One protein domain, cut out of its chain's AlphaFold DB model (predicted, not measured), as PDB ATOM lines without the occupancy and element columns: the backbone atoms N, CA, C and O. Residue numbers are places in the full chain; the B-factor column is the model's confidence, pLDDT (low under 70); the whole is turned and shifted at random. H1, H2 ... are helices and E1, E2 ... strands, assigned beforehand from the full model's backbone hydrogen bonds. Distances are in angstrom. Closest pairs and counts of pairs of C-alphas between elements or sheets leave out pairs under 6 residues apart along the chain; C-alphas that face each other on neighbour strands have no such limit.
ATOM      1  N   SER A  20     157.918  90.918 153.273       87.94
ATOM      2  CA  SER A  20     159.240  90.452 153.704       87.94
ATOM      3  C   SER A  20     159.463  90.648 155.204       87.94
ATOM      4  O   SER A  20     160.016  89.763 155.846       87.94
ATOM      5  N   LEU A  21     159.000  91.762 155.778       90.19
ATOM      6  CA  LEU A  21     159.133  92.027 157.211       90.19
ATOM      7  C   LEU A  21     158.333  91.012 158.040       90.19
ATOM      8  O   LEU A  21     158.862  90.456 159.000       90.19
ATOM      9  N   ILE A  22     157.098  90.714 157.623       92.75
ATOM     10  CA  ILE A  22     156.249  89.688 158.245       92.75
ATOM     11  C   ILE A  22     156.916  88.312 158.146       92.75
ATOM     12  O   ILE A  22     157.032  87.621 159.156       92.75
ATOM     13  N   THR A  23     157.422  87.935 156.965       92.38
ATOM     14  CA  THR A  23     158.139  86.665 156.768       92.38
ATOM     15  C   THR A  23     159.333  86.534 157.714       92.38
ATOM     16  O   THR A  23     159.520  85.487 158.330       92.38
ATOM     17  N   ILE A  24     160.130  87.595 157.869       91.38
ATOM     18  CA  ILE A  24     161.299  87.603 158.759       91.38
ATOM     19  C   ILE A  24     160.873  87.509 160.226       91.38
ATOM     20  O   ILE A  24     161.471  86.748 160.987       91.38
ATOM     21  N   GLY A  25     159.838  88.251 160.630       92.50
ATOM     22  CA  GLY A  25     159.291  88.207 161.986       92.50
ATOM     23  C   GLY A  25     158.779  86.816 162.357       92.50
ATOM     24  O   GLY A  25     159.141  86.288 163.410       92.50
ATOM     25  N   LEU A  26     158.019  86.186 161.459       93.06
ATOM     26  CA  LEU A  26     157.520  84.825 161.641       93.06
ATOM     27  C   LEU A  26     158.668  83.814 161.724       93.06
ATOM     28  O   LEU A  26     158.702  83.001 162.643       93.06
ATOM     29  N   ALA A  27     159.645  83.894 160.819       91.50
ATOM     30  CA  ALA A  27     160.794  82.994 160.842       91.50
ATOM     31  C   ALA A  27     161.628  83.146 162.127       91.50
ATOM     32  O   ALA A  27     162.055  82.151 162.707       91.50
ATOM     33  N   ARG A  28     161.799  84.377 162.630       91.69
ATOM     34  CA  ARG A  28     162.440  84.640 163.928       91.69
ATOM     35  C   ARG A  28     161.675  84.025 165.090       91.69
ATOM     36  O   ARG A  28     162.302  83.455 165.980       91.69
ATOM     37  N   LEU A  29     160.351  84.155 165.098       93.56
ATOM     38  CA  LEU A  29     159.498  83.581 166.136       93.56
ATOM     39  C   LEU A  29     159.602  82.052 166.150       93.56
ATOM     40  O   LEU A  29     159.858  81.468 167.199       93.56
ATOM     41  N   LEU A  30     159.473  81.420 164.982       92.38
ATOM     42  CA  LEU A  30     159.566  79.968 164.831       92.38
ATOM     43  C   LEU A  30     160.948  79.443 165.240       92.38
ATOM     44  O   LEU A  30     161.031  78.488 166.010       92.38
ATOM     45  N   ASN A  31     162.026  80.111 164.821       90.62
ATOM     46  CA  ASN A  31     163.384  79.753 165.236       90.62
ATOM     47  C   ASN A  31     163.566  79.848 166.758       90.62
ATOM     48  O   ASN A  31     164.139  78.948 167.367       90.62
ATOM     49  N   ARG A  32     163.042  80.903 167.396       91.38
ATOM     50  CA  ARG A  32     163.080  81.061 168.863       91.38
ATOM     51  C   ARG A  32     162.266  79.999 169.597       91.38
ATOM     52  O   ARG A  32     162.635  79.624 170.702       91.38
ATOM     53  N   ALA A  33     161.197  79.504 168.983       94.19
ATOM     54  CA  ALA A  33     160.394  78.405 169.507       94.19
ATOM     55  C   ALA A  33     161.015  77.011 169.253       94.19
ATOM     56  O   ALA A  33     160.397  76.000 169.574       94.19
ATOM     57  N   GLY A  34     162.228  76.936 168.690       92.44
ATOM     58  CA  GLY A  34     162.955  75.682 168.467       92.44
ATOM     59  C   GLY A  34     162.658  74.995 167.131       92.44
ATOM     60  O   GLY A  34     163.156  73.894 166.886       92.44
ATOM     61  N   TYR A  35     161.881  75.620 166.243       90.75
ATOM     62  CA  TYR A  35     161.646  75.095 164.900       90.75
ATOM     63  C   TYR A  35     162.819  75.416 163.970       90.75
ATOM     64  O   TYR A  35     163.414  76.489 164.028       90.75
ATOM     65  N   ARG A  36     163.128  74.490 163.057       88.31
ATOM     66  CA  ARG A  36     164.067  74.745 161.957       88.31
ATOM     67  C   ARG A  36     163.319  75.442 160.826       88.31
ATOM     68  O   ARG A  36     162.538  74.791 160.136       88.31
ATOM     69  N   THR A  37     163.562  76.736 160.636       88.69
ATOM     70  CA  THR A  37     162.873  77.532 159.611       88.69
ATOM     71  C   THR A  37     163.833  77.965 158.518       88.69
ATOM     72  O   THR A  37     164.909  78.480 158.800       88.69
ATOM     73  N   GLN A  38     163.412  77.831 157.262       88.56
ATOM     74  CA  GLN A  38     164.143  78.349 156.112       88.56
ATOM     75  C   GLN A  38     163.265  79.330 155.337       88.56
ATOM     76  O   GLN A  38     162.101  79.047 155.061       88.56
ATOM     77  N   VAL A  39     163.831  80.482 154.972       88.75
ATOM     78  CA  VAL A  39     163.139  81.471 154.139       88.75
ATOM     79  C   VAL A  39     163.499  81.238 152.675       88.75
ATOM     80  O   VAL A  39     164.675  81.093 152.326       88.75
ATOM     81  N   PHE A  40     162.464  81.233 151.838       86.94
ATOM     82  CA  PHE A  40     162.545  81.101 150.391       86.94
ATOM     83  C   PHE A  40     161.819  82.270 149.718       86.94
ATOM     84  O   PHE A  40     160.699  82.609 150.105       86.94
ATOM     85  N   LYS A  41     162.444  82.882 148.707       85.38
ATOM     86  CA  LYS A  41     161.801  83.885 147.847       85.38
ATOM     87  C   LYS A  41     161.662  83.324 146.435       85.38
ATOM     88  O   LYS A  41     162.655  83.167 145.731       85.38
ATOM     89  N   ALA A  42     160.419  83.056 146.039       78.38
ATOM     90  CA  ALA A  42     160.098  82.441 144.753       78.38
ATOM     91  C   ALA A  42     160.477  83.308 143.545       78.38
ATOM     92  O   ALA A  42     160.779  82.773 142.490       78.38
ATOM     93  N   GLN A  43     160.480  84.635 143.698       76.62
ATOM     94  CA  GLN A  43     160.911  85.566 142.658       76.62
ATOM     95  C   GLN A  43     161.715  86.708 143.282       76.62
ATOM     96  O   GLN A  43     161.179  87.605 143.941       76.62
ATOM     97  N   ALA A  44     163.030  86.668 143.102       77.56
ATOM     98  CA  ALA A  44     163.930  87.757 143.429       77.56
ATOM     99  C   ALA A  44     164.153  88.620 142.181       77.56
ATOM    100  O   ALA A  44     165.014  88.329 141.363       77.56
ATOM    101  N   MET A  45     163.395  89.713 142.070       74.62
ATOM    102  CA  MET A  45     163.564  90.739 141.025       74.62
ATOM    103  C   MET A  45     164.725  91.712 141.310       74.62
ATOM    104  O   MET A  45     164.808  92.798 140.742       74.62
ATOM    105  N   ASP A  46     165.613  91.360 142.240       71.88
ATOM    106  CA  ASP A  46     166.780  92.163 142.570       71.88
ATOM    107  C   ASP A  46     167.824  92.048 141.451       71.88
ATOM    108  O   ASP A  46     168.394  90.983 141.207       71.88
ATOM    109  N   ASN A  47     168.128  93.167 140.793       70.25
ATOM    110  CA  ASN A  47     169.189  93.203 139.779       70.25
ATOM    111  C   ASN A  47     170.591  93.088 140.391       70.25
ATOM    112  O   ASN A  47     171.531  92.655 139.727       70.25
ATOM    113  N   LYS A  48     170.736  93.477 141.663       79.56
ATOM    114  CA  LYS A  48     172.006  93.463 142.392       79.56
ATOM    115  C   LYS A  48     172.113  92.203 143.249       79.56
ATOM    116  O   LYS A  48     171.138  91.775 143.859       79.56
ATOM    117  N   LYS A  49     173.325  91.661 143.344       84.25
ATOM    118  CA  LYS A  49     173.712  90.619 144.300       84.25
ATOM    119  C   LYS A  49     175.080  90.963 144.877       84.25
ATOM    120  O   LYS A  49     175.922  91.508 144.169       84.25
ATOM    121  N   TYR A  50     175.283  90.660 146.150       86.50
ATOM    122  CA  TYR A  50     176.550  90.837 146.845       86.50
ATOM    123  C   TYR A  50     177.242  89.491 146.988       86.50
ATOM    124  O   TYR A  50     176.590  88.490 147.287       86.50
ATOM    125  N   GLN A  51     178.554  89.474 146.779       88.38
ATOM    126  CA  GLN A  51     179.371  88.303 147.055       88.38
ATOM    127  C   GLN A  51     179.630  88.212 148.564       88.38
ATOM    128  O   GLN A  51     179.994  89.195 149.207       88.38
ATOM    129  N   LEU A  52     179.407  87.033 149.127       85.00
ATOM    130  CA  LEU A  52     179.735  86.696 150.505       85.00
ATOM    131  C   LEU A  52     181.208  86.295 150.601       85.00
ATOM    132  O   LEU A  52     181.779  85.778 149.641       85.00
ATOM    133  N   SER A  53     181.809  86.441 151.783       85.00
ATOM    134  CA  SER A  53     183.178  85.972 152.053       85.00
ATOM    135  C   SER A  53     183.358  84.466 151.821       85.00
ATOM    136  O   SER A  53     184.452  84.017 151.504       85.00
ATOM    137  N   SER A  54     182.276  83.690 151.918       83.44
ATOM    138  CA  SER A  54     182.227  82.262 151.587       83.44
ATOM    139  C   SER A  54     182.212  81.959 150.080       83.44
ATOM    140  O   SER A  54     182.142  80.795 149.694       83.44
ATOM    141  N   GLY A  55     182.224  82.981 149.218       83.31
ATOM    142  CA  GLY A  55     182.179  82.852 147.759       83.31
ATOM    143  C   GLY A  55     180.771  82.743 147.160       83.31
ATOM    144  O   GLY A  55     180.633  82.781 145.940       83.31
ATOM    145  N   GLY A  56     179.725  82.638 147.988       85.56
ATOM    146  CA  GLY A  56     178.326  82.641 147.542       85.56
ATOM    147  C   GLY A  56     177.778  84.037 147.229       85.56
ATOM    148  O   GLY A  56     178.442  85.043 147.458       85.56
ATOM    149  N   PHE A  57     176.533  84.118 146.754       87.19
ATOM    150  CA  PHE A  57     175.851  85.380 146.439       87.19
ATOM    151  C   PHE A  57     174.556  85.568 147.234       87.19
ATOM    152  O   PHE A  57     173.786  84.624 147.437       87.19
ATOM    153  N   ILE A  58     174.267  86.808 147.625       86.38
ATOM    154  CA  ILE A  58     173.014  87.184 148.288       86.38
ATOM    155  C   ILE A  58     172.419  88.466 147.682       86.38
ATOM    156  O   ILE A  58     173.141  89.448 147.493       86.38
ATOM    157  N   PRO A  59     171.113  88.510 147.369       84.81
ATOM    158  CA  PRO A  59     170.467  89.726 146.906       84.81
ATOM    159  C   PRO A  59     170.181  90.656 148.097       84.81
ATOM    160  O   PRO A  59     169.871  90.170 149.192       84.81
ATOM    161  N   PRO A  60     170.224  91.990 147.904       83.31
ATOM    162  CA  PRO A  60     169.968  92.966 148.960       83.31
ATOM    163  C   PRO A  60     168.658  92.703 149.713       83.31
ATOM    164  O   PRO A  60     168.640  92.724 150.943       83.31
ATOM    165  N   SER A  61     167.571  92.379 148.998       78.69
ATOM    166  CA  SER A  61     166.259  92.148 149.620       78.69
ATOM    167  C   SER A  61     166.192  90.933 150.551       78.69
ATOM    168  O   SER A  61     165.268  90.838 151.358       78.69
ATOM    169  N   MET A  62     167.161  90.016 150.468       85.31
ATOM    170  CA  MET A  62     167.240  88.829 151.323       85.31
ATOM    171  C   MET A  62     168.308  88.952 152.413       85.31
ATOM    172  O   MET A  62     168.317  88.133 153.329       85.31
ATOM    173  N   ALA A  63     169.165  89.979 152.377       84.06
ATOM    174  CA  ALA A  63     170.191  90.199 153.398       84.06
ATOM    175  C   ALA A  63     169.577  90.395 154.794       84.06
ATOM    176  O   ALA A  63     170.010  89.766 155.757       84.06
ATOM    177  N   CYS A  64     168.500  91.183 154.888       83.44
ATOM    178  CA  CYS A  64     167.766  91.368 156.142       83.44
ATOM    179  C   CYS A  64     167.146  90.054 156.643       83.44
ATOM    180  O   CYS A  64     167.148  89.788 157.842       83.44
ATOM    181  N   ALA A  65     166.670  89.194 155.735       85.12
ATOM    182  CA  ALA A  65     166.169  87.879 156.114       85.12
ATOM    183  C   ALA A  65     167.287  86.980 156.640       85.12
ATOM    184  O   ALA A  65     167.105  86.370 157.688       85.12
ATOM    185  N   ALA A  66     168.445  86.963 155.980       84.69
ATOM    186  CA  ALA A  66     169.602  86.195 156.422       84.69
ATOM    187  C   ALA A  66     170.077  86.617 157.817       84.69
ATOM    188  O   ALA A  66     170.268  85.781 158.696       84.69
ATOM    189  N   GLN A  67     170.190  87.926 158.046       83.88
ATOM    190  CA  GLN A  67     170.547  88.483 159.349       83.88
ATOM    191  C   GLN A  67     169.466  88.210 160.402       83.88
ATOM    192  O   GLN A  67     169.762  87.899 161.553       83.88
ATOM    193  N   GLY A  68     168.196  88.328 160.010       80.12
ATOM    194  CA  GLY A  68     167.055  88.133 160.887       80.12
ATOM    195  C   GLY A  68     166.923  86.689 161.358       80.12
ATOM    196  O   GLY A  68     166.640  86.476 162.533       80.12
ATOM    197  N   THR A  69     167.133  85.711 160.484       82.19
ATOM    198  CA  THR A  69     166.919  84.288 160.788       82.19
ATOM    199  C   THR A  69     168.193  83.547 161.172       82.19
ATOM    200  O   THR A  69     168.093  82.488 161.785       82.19
ATOM    201  N   GLY A  70     169.370  84.087 160.838       80.50
ATOM    202  CA  GLY A  70     170.649  83.390 160.968       80.50
ATOM    203  C   GLY A  70     170.863  82.306 159.906       80.50
ATOM    204  O   GLY A  70     171.754  81.474 160.056       80.50
ATOM    205  N   HIS A  71     170.047  82.285 158.846       80.94
ATOM    206  CA  HIS A  71     170.108  81.275 157.792       80.94
ATOM    207  C   HIS A  71     170.330  81.895 156.424       80.94
ATOM    208  O   HIS A  71     169.738  82.916 156.074       80.94
ATOM    209  N   THR A  72     171.136  81.227 155.607       81.38
ATOM    210  CA  THR A  72     171.372  81.662 154.238       81.38
ATOM    211  C   THR A  72     170.099  81.467 153.405       81.38
ATOM    212  O   THR A  72     169.521  80.382 153.407       81.38
ATOM    213  N   PRO A  73     169.597  82.498 152.716       76.50
ATOM    214  CA  PRO A  73     168.321  82.420 152.021       76.50
ATOM    215  C   PRO A  73     168.413  81.601 150.730       76.50
ATOM    216  O   PRO A  73     169.454  81.553 150.071       76.50
ATOM    217  N   ILE A  74     167.287  80.998 150.350       84.94
ATOM    218  CA  ILE A  74     167.093  80.347 149.049       84.94
ATOM    219  C   ILE A  74     166.269  81.300 148.181       84.94
ATOM    220  O   ILE A  74     165.297  81.896 148.662       84.94
ATOM    221  N   TYR A  75     166.649  81.478 146.920       83.25
ATOM    222  CA  TYR A  75     165.910  82.342 146.007       83.25
ATOM    223  C   TYR A  75     166.067  81.915 144.552       83.25
ATOM    224  O   TYR A  75     167.096  81.377 144.147       83.25
ATOM    225  N   LEU A  76     165.035  82.215 143.768       82.69
ATOM    226  CA  LEU A  76     165.069  82.124 142.314       82.69
ATOM    227  C   LEU A  76     165.094  83.537 141.752       82.69
ATOM    228  O   LEU A  76     164.262  84.365 142.132       82.69
ATOM    229  N   LYS A  77     166.030  83.824 140.852       82.69
ATOM    230  CA  LYS A  77     166.032  85.075 140.098       82.69
ATOM    231  C   LYS A  77     165.521  84.776 138.689       82.69
ATOM    232  O   LYS A  77     166.210  84.073 137.953       82.69
ATOM    233  N   PRO A  78     164.335  85.273 138.309       75.19
ATOM    234  CA  PRO A  78     163.822  85.045 136.968       75.19
ATOM    235  C   PRO A  78     164.751  85.671 135.924       75.19
ATOM    236  O   PRO A  78     165.201  86.808 136.091       75.19
ATOM    237  N   LEU A  79     165.029  84.942 134.845       74.00
ATOM    238  CA  LEU A  79     165.659  85.499 133.657       74.00
ATOM    239  C   LEU A  79     164.573  86.178 132.824       74.00
ATOM    240  O   LEU A  79     163.659  85.534 132.314       74.00
ATOM    241  N   THR A  80     164.651  87.498 132.707       62.59
ATOM    242  CA  THR A  80     163.761  88.286 131.852       62.59
ATOM    243  C   THR A  80     164.561  88.822 130.670       62.59
ATOM    244  O   THR A  80     165.478  89.616 130.870       62.59
ATOM    245  N   ASN A  81     164.177  88.471 129.438       48.50
ATOM    246  CA  ASN A  81     164.669  89.148 128.222       48.50
ATOM    247  C   ASN A  81     164.013  90.530 128.006       48.50
ATOM    248  O   ASN A  81     164.297  91.210 127.026       48.50
ATOM    249  N   VAL A  82     163.124  90.951 128.909       42.12
ATOM    250  CA  VAL A  82     162.270  92.137 128.769       42.12
ATOM    251  C   VAL A  82     162.128  92.833 130.120       42.12
ATOM    252  O   VAL A  82     161.179  92.587 130.845       42.12
ATOM    253  N   GLY A  83     163.086  93.699 130.457       42.88
ATOM    254  CA  GLY A  83     162.940  94.750 131.473       42.88
ATOM    255  C   GLY A  83     162.507  94.340 132.901       42.88
ATOM    256  O   GLY A  83     162.315  93.174 133.222       42.88
ATOM    257  N   PRO A  84     162.373  95.316 133.817       42.44
ATOM    258  CA  PRO A  84     162.123  95.062 135.238       42.44
ATOM    259  C   PRO A  84     160.654  94.757 135.596       42.44
ATOM    260  O   PRO A  84     160.306  94.793 136.775       42.44
ATOM    261  N   ALA A  85     159.787  94.459 134.626       44.44
ATOM    262  CA  ALA A  85     158.368  94.211 134.871       44.44
ATOM    263  C   ALA A  85     157.791  93.236 133.836       44.44
ATOM    264  O   ALA A  85     157.293  93.651 132.795       44.44
ATOM    265  N   VAL A  86     157.831  91.938 134.134       48.56
ATOM    266  CA  VAL A  86     156.903  90.992 133.507       48.56
ATOM    267  C   VAL A  86     156.340  90.102 134.605       48.56
ATOM    268  O   VAL A  86     157.026  89.228 135.127       48.56
ATOM    269  N   ASP A  87     155.078  90.348 134.947       49.81
ATOM    270  CA  ASP A  87     154.272  89.581 135.906       49.81
ATOM    271  C   ASP A  87     153.786  88.231 135.334       49.81
ATOM    272  O   ASP A  87     152.879  87.601 135.875       49.81
ATOM    273  N   ASN A  88     154.384  87.754 134.237       50.97
ATOM    274  CA  ASN A  88     153.976  86.511 133.596       50.97
ATOM    275  C   ASN A  88     154.866  85.374 134.086       50.97
ATOM    276  O   ASN A  88     155.963  85.167 133.571       50.97
ATOM    277  N   PHE A  89     154.364  84.625 135.067       54.00
ATOM    278  CA  PHE A  89     154.833  83.268 135.337       54.00
ATOM    279  C   PHE A  89     154.600  82.441 134.063       54.00
ATOM    280  O   PHE A  89     153.489  81.977 133.814       54.00
ATOM    281  N   SER A  90     155.623  82.303 133.221       60.47
ATOM    282  CA  SER A  90     155.598  81.313 132.143       60.47
ATOM    283  C   SER A  90     156.172  80.006 132.675       60.47
ATOM    284  O   SER A  90     157.163  80.014 133.407       60.47
ATOM    285  N   LEU A  91     155.576  78.876 132.298       62.09
ATOM    286  CA  LEU A  91     156.166  77.563 132.574       62.09
ATOM    287  C   LEU A  91     157.522  77.394 131.869       62.09
ATOM    288  O   LEU A  91     158.385  76.689 132.383       62.09
ATOM    289  N   ASP A  92     157.737  78.124 130.771       66.25
ATOM    290  CA  ASP A  92     158.998  78.160 130.020       66.25
ATOM    291  C   ASP A  92     160.004  79.171 130.594       66.25
ATOM    292  O   ASP A  92     161.095  79.366 130.053       66.25
ATOM    293  N   GLN A  93     159.644  79.866 131.679       73.75
ATOM    294  CA  GLN A  93     160.523  80.841 132.303       73.75
ATOM    295  C   GLN A  93     161.704  80.140 132.971       73.75
ATOM    296  O   GLN A  93     161.541  79.256 133.815       73.75
ATOM    297  N   GLN A  94     162.904  80.583 132.611       80.38
ATOM    298  CA  GLN A  94     164.141  80.136 133.230       80.38
ATOM    299  C   GLN A  94     164.517  81.033 134.411       80.38
ATOM    300  O   GLN A  94     164.253  82.238 134.419       80.38
ATOM    301  N   TYR A  95     165.168  80.446 135.407       82.31
ATOM    302  CA  TYR A  95     165.585  81.115 136.630       82.31
ATOM    303  C   TYR A  95     167.056  80.826 136.907       82.31
ATOM    304  O   TYR A  95     167.486  79.678 136.845       82.31
ATOM    305  N   GLU A  96     167.821  81.847 137.293       86.31
ATOM    306  CA  GLU A  96     169.059  81.610 138.032       86.31
ATOM    307  C   GLU A  96     168.684  81.081 139.425       86.31
ATOM    308  O   GLU A  96     168.017  81.770 140.211       86.31
ATOM    309  N   VAL A  97     169.113  79.860 139.739       84.19
ATOM    310  CA  VAL A  97     168.786  79.186 140.998       84.19
ATOM    311  C   VAL A  97     169.905  79.383 142.010       84.19
ATOM    312  O   VAL A  97     171.069  79.068 141.745       84.19
ATOM    313  N   TYR A  98     169.540  79.854 143.203       86.88
ATOM    314  CA  TYR A  98     170.461  79.995 144.322       86.88
ATOM    315  C   TYR A  98     169.938  79.273 145.557       86.88
ATOM    316  O   TYR A  98     168.920  79.648 146.144       86.88
ATOM    317  N   VAL A  99     170.688  78.268 146.003       85.38
ATOM    318  CA  VAL A  99     170.396  77.507 147.220       85.38
ATOM    319  C   VAL A  99     171.469  77.813 148.244       85.38
ATOM    320  O   VAL A  99     172.648  77.574 147.997       85.38
ATOM    321  N   MET A 100     171.070  78.356 149.397       85.44
ATOM    322  CA  MET A 100     171.998  78.727 150.471       85.44
ATOM    323  C   MET A 100     173.165  79.579 149.942       85.44
ATOM    324  O   MET A 100     174.331  79.323 150.236       85.44
ATOM    325  N   SER A 101     172.845  80.575 149.110       81.94
ATOM    326  CA  SER A 101     173.805  81.442 148.410       81.94
ATOM    327  C   SER A 101     174.747  80.769 147.401       81.94
ATOM    328  O   SER A 101     175.543  81.470 146.777       81.94
ATOM    329  N   LYS A 102     174.646  79.460 147.155       86.88
ATOM    330  CA  LYS A 102     175.357  78.788 146.062       86.88
ATOM    331  C   LYS A 102     174.550  78.893 144.771       86.88
ATOM    332  O   LYS A 102     173.380  78.519 144.750       86.88
ATOM    333  N   TYR A 103     175.183  79.367 143.701       87.75
ATOM    334  CA  TYR A 103     174.599  79.346 142.361       87.75
ATOM    335  C   TYR A 103     174.593  77.914 141.816       87.75
ATOM    336  O   TYR A 103     175.636  77.257 141.818       87.75
ATOM    337  N   LEU A 104     173.429  77.432 141.382       86.31
ATOM    338  CA  LEU A 104     173.260  76.079 140.837       86.31
ATOM    339  C   LEU A 104     173.111  76.047 139.312       86.31
ATOM    340  O   LEU A 104     173.132  74.966 138.732       86.31
ATOM    341  N   GLY A 105     173.006  77.208 138.664       86.88
ATOM    342  CA  GLY A 105     172.794  77.311 137.224       86.88
ATOM    343  C   GLY A 105     171.442  77.919 136.869       86.88
ATOM    344  O   GLY A 105     170.724  78.443 137.726       86.88
ATOM    345  N   VAL A 106     171.129  77.850 135.578       87.44
ATOM    346  CA  VAL A 106     169.849  78.269 135.011       87.44
ATOM    347  C   VAL A 106     168.951  77.044 134.893       87.44
ATOM    348  O   VAL A 106     169.379  76.045 134.323       87.44
ATOM    349  N   GLN A 107     167.742  77.115 135.445       84.62
ATOM    350  CA  GLN A 107     166.786  76.002 135.453       84.62
ATOM    351  C   GLN A 107     165.366  76.493 135.174       84.62
ATOM    352  O   GLN A 107     165.012  77.629 135.509       84.62
ATOM    353  N   GLY A 108     164.539  75.630 134.590       79.56
ATOM    354  CA  GLY A 108     163.090  75.818 134.546       79.56
ATOM    355  C   GLY A 108     162.445  75.590 135.919       79.56
ATOM    356  O   GLY A 108     163.023  74.960 136.807       79.56
ATOM    357  N   ILE A 109     161.209  76.065 136.106       71.69
ATOM    358  CA  ILE A 109     160.507  75.919 137.395       71.69
ATOM    359  C   ILE A 109     160.298  74.447 137.793       71.69
ATOM    360  O   ILE A 109     160.450  74.100 138.962       71.69
ATOM    361  N   ASN A 110     160.008  73.571 136.826       76.12
ATOM    362  CA  ASN A 110     159.791  72.141 137.076       76.12
ATOM    363  C   ASN A 110     161.076  71.424 137.502       76.12
ATOM    364  O   ASN A 110     161.040  70.563 138.377       76.12
ATOM    365  N   GLU A 111     162.211  71.810 136.924       74.88
ATOM    366  CA  GLU A 111     163.523  71.270 137.288       74.88
ATOM    367  C   GLU A 111     163.888  71.678 138.719       74.88
ATOM    368  O   GLU A 111     164.297  70.835 139.514       74.88
ATOM    369  N   TYR A 112     163.637  72.935 139.098       69.81
ATOM    370  CA  TYR A 112     163.854  73.391 140.472       69.81
ATOM    371  C   TYR A 112     162.970  72.654 141.489       69.81
ATOM    372  O   TYR A 112     163.450  72.261 142.549       69.81
ATOM    373  N   LEU A 113     161.684  72.451 141.181       70.25
ATOM    374  CA  LEU A 113     160.745  71.761 142.075       70.25
ATOM    375  C   LEU A 113     161.050  70.263 142.249       70.25
ATOM    376  O   LEU A 113     160.485  69.639 143.144       70.25
ATOM    377  N   SER A 114     161.909  69.696 141.399       68.81
ATOM    378  CA  SER A 114     162.309  68.286 141.450       68.81
ATOM    379  C   SER A 114     163.480  67.989 142.402       68.81
ATOM    380  O   SER A 114     163.757  66.816 142.659       68.81
ATOM    381  N   TYR A 115     164.140  69.026 142.935       58.34
ATOM    382  CA  TYR A 115     165.174  68.926 143.977       58.34
ATOM    383  C   TYR A 115     164.583  68.777 145.386       58.34
ATOM    384  O   TYR A 115     165.195  68.037 146.193       58.34
TER     385      TYR A 115
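AT A GLANCE: This is residues 20 to 115 of the 115 residues of an uncharacterized protein of Bacillus cytotoxicus (UniProt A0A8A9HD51). What is the main picture? Two helices side by side, H1 and H2, lie toward one end of the long axis, and a small twisted sheet, E1, E2 and E3, lies toward the other, with the short helix H3 over one face. How is it made up? The 96 printed residues, under half of them in named elements, run H1, H2, E1, E2, E3, H3, a mixed class; the sheet's order is E1, E2, E3, all antiparallel. How large is it? It is compact, with a radius of gyration of the C-alphas of 13.9 A, and only just elongated, spanning 41 by 27 by 26 A.

HOW THE PARTS SIT: How do the first helices stand? H1, residues 20 to 32, and H2, residues 60 to 69, touch, closest at the C-alphas of Arg 28 and Thr 69, 5.5 A apart. They run the same way at a shallow tilt of 21 degrees. Neither is on the sheet. Every O i to N i+4 pair is within hydrogen-bond range in H1 and H3, residues 109 to 113, but 4 of 6 in H2. How is the sheet paired? E1, residues 74 to 78, E2, residues 94 to 99, and E3, residues 102 to 108, form a meander, each strand the antiparallel neighbour of the one before. N 77 and O 96 are 2.9 A apart, and N 97 and O 105 2.9 A. Where is H3? It is on the sheet at a height of 8.7 A, only just over E2, with 3 of its 5 C-alphas falling there.

IN THESE COORDINATES: Where does H1 begin? C-alpha 20 is at (159.240, 90.452, 153.704), and H1 is 18.2 A long. How long are the others? H2 is 15.0 A, E1 13.4 A, E2 15.5 A and E3 17.1 A; H3 ends with C-alpha 113 at (160.745, 71.761, 142.075).

THE WHOLE: Which links are long? H1 to H2, with 27 residues, and E1 to E2, with 15; the printed part has no cut. Where is confidence low? The pLDDT is under 70 at residues 80 to 92, 112, and 114 to 115.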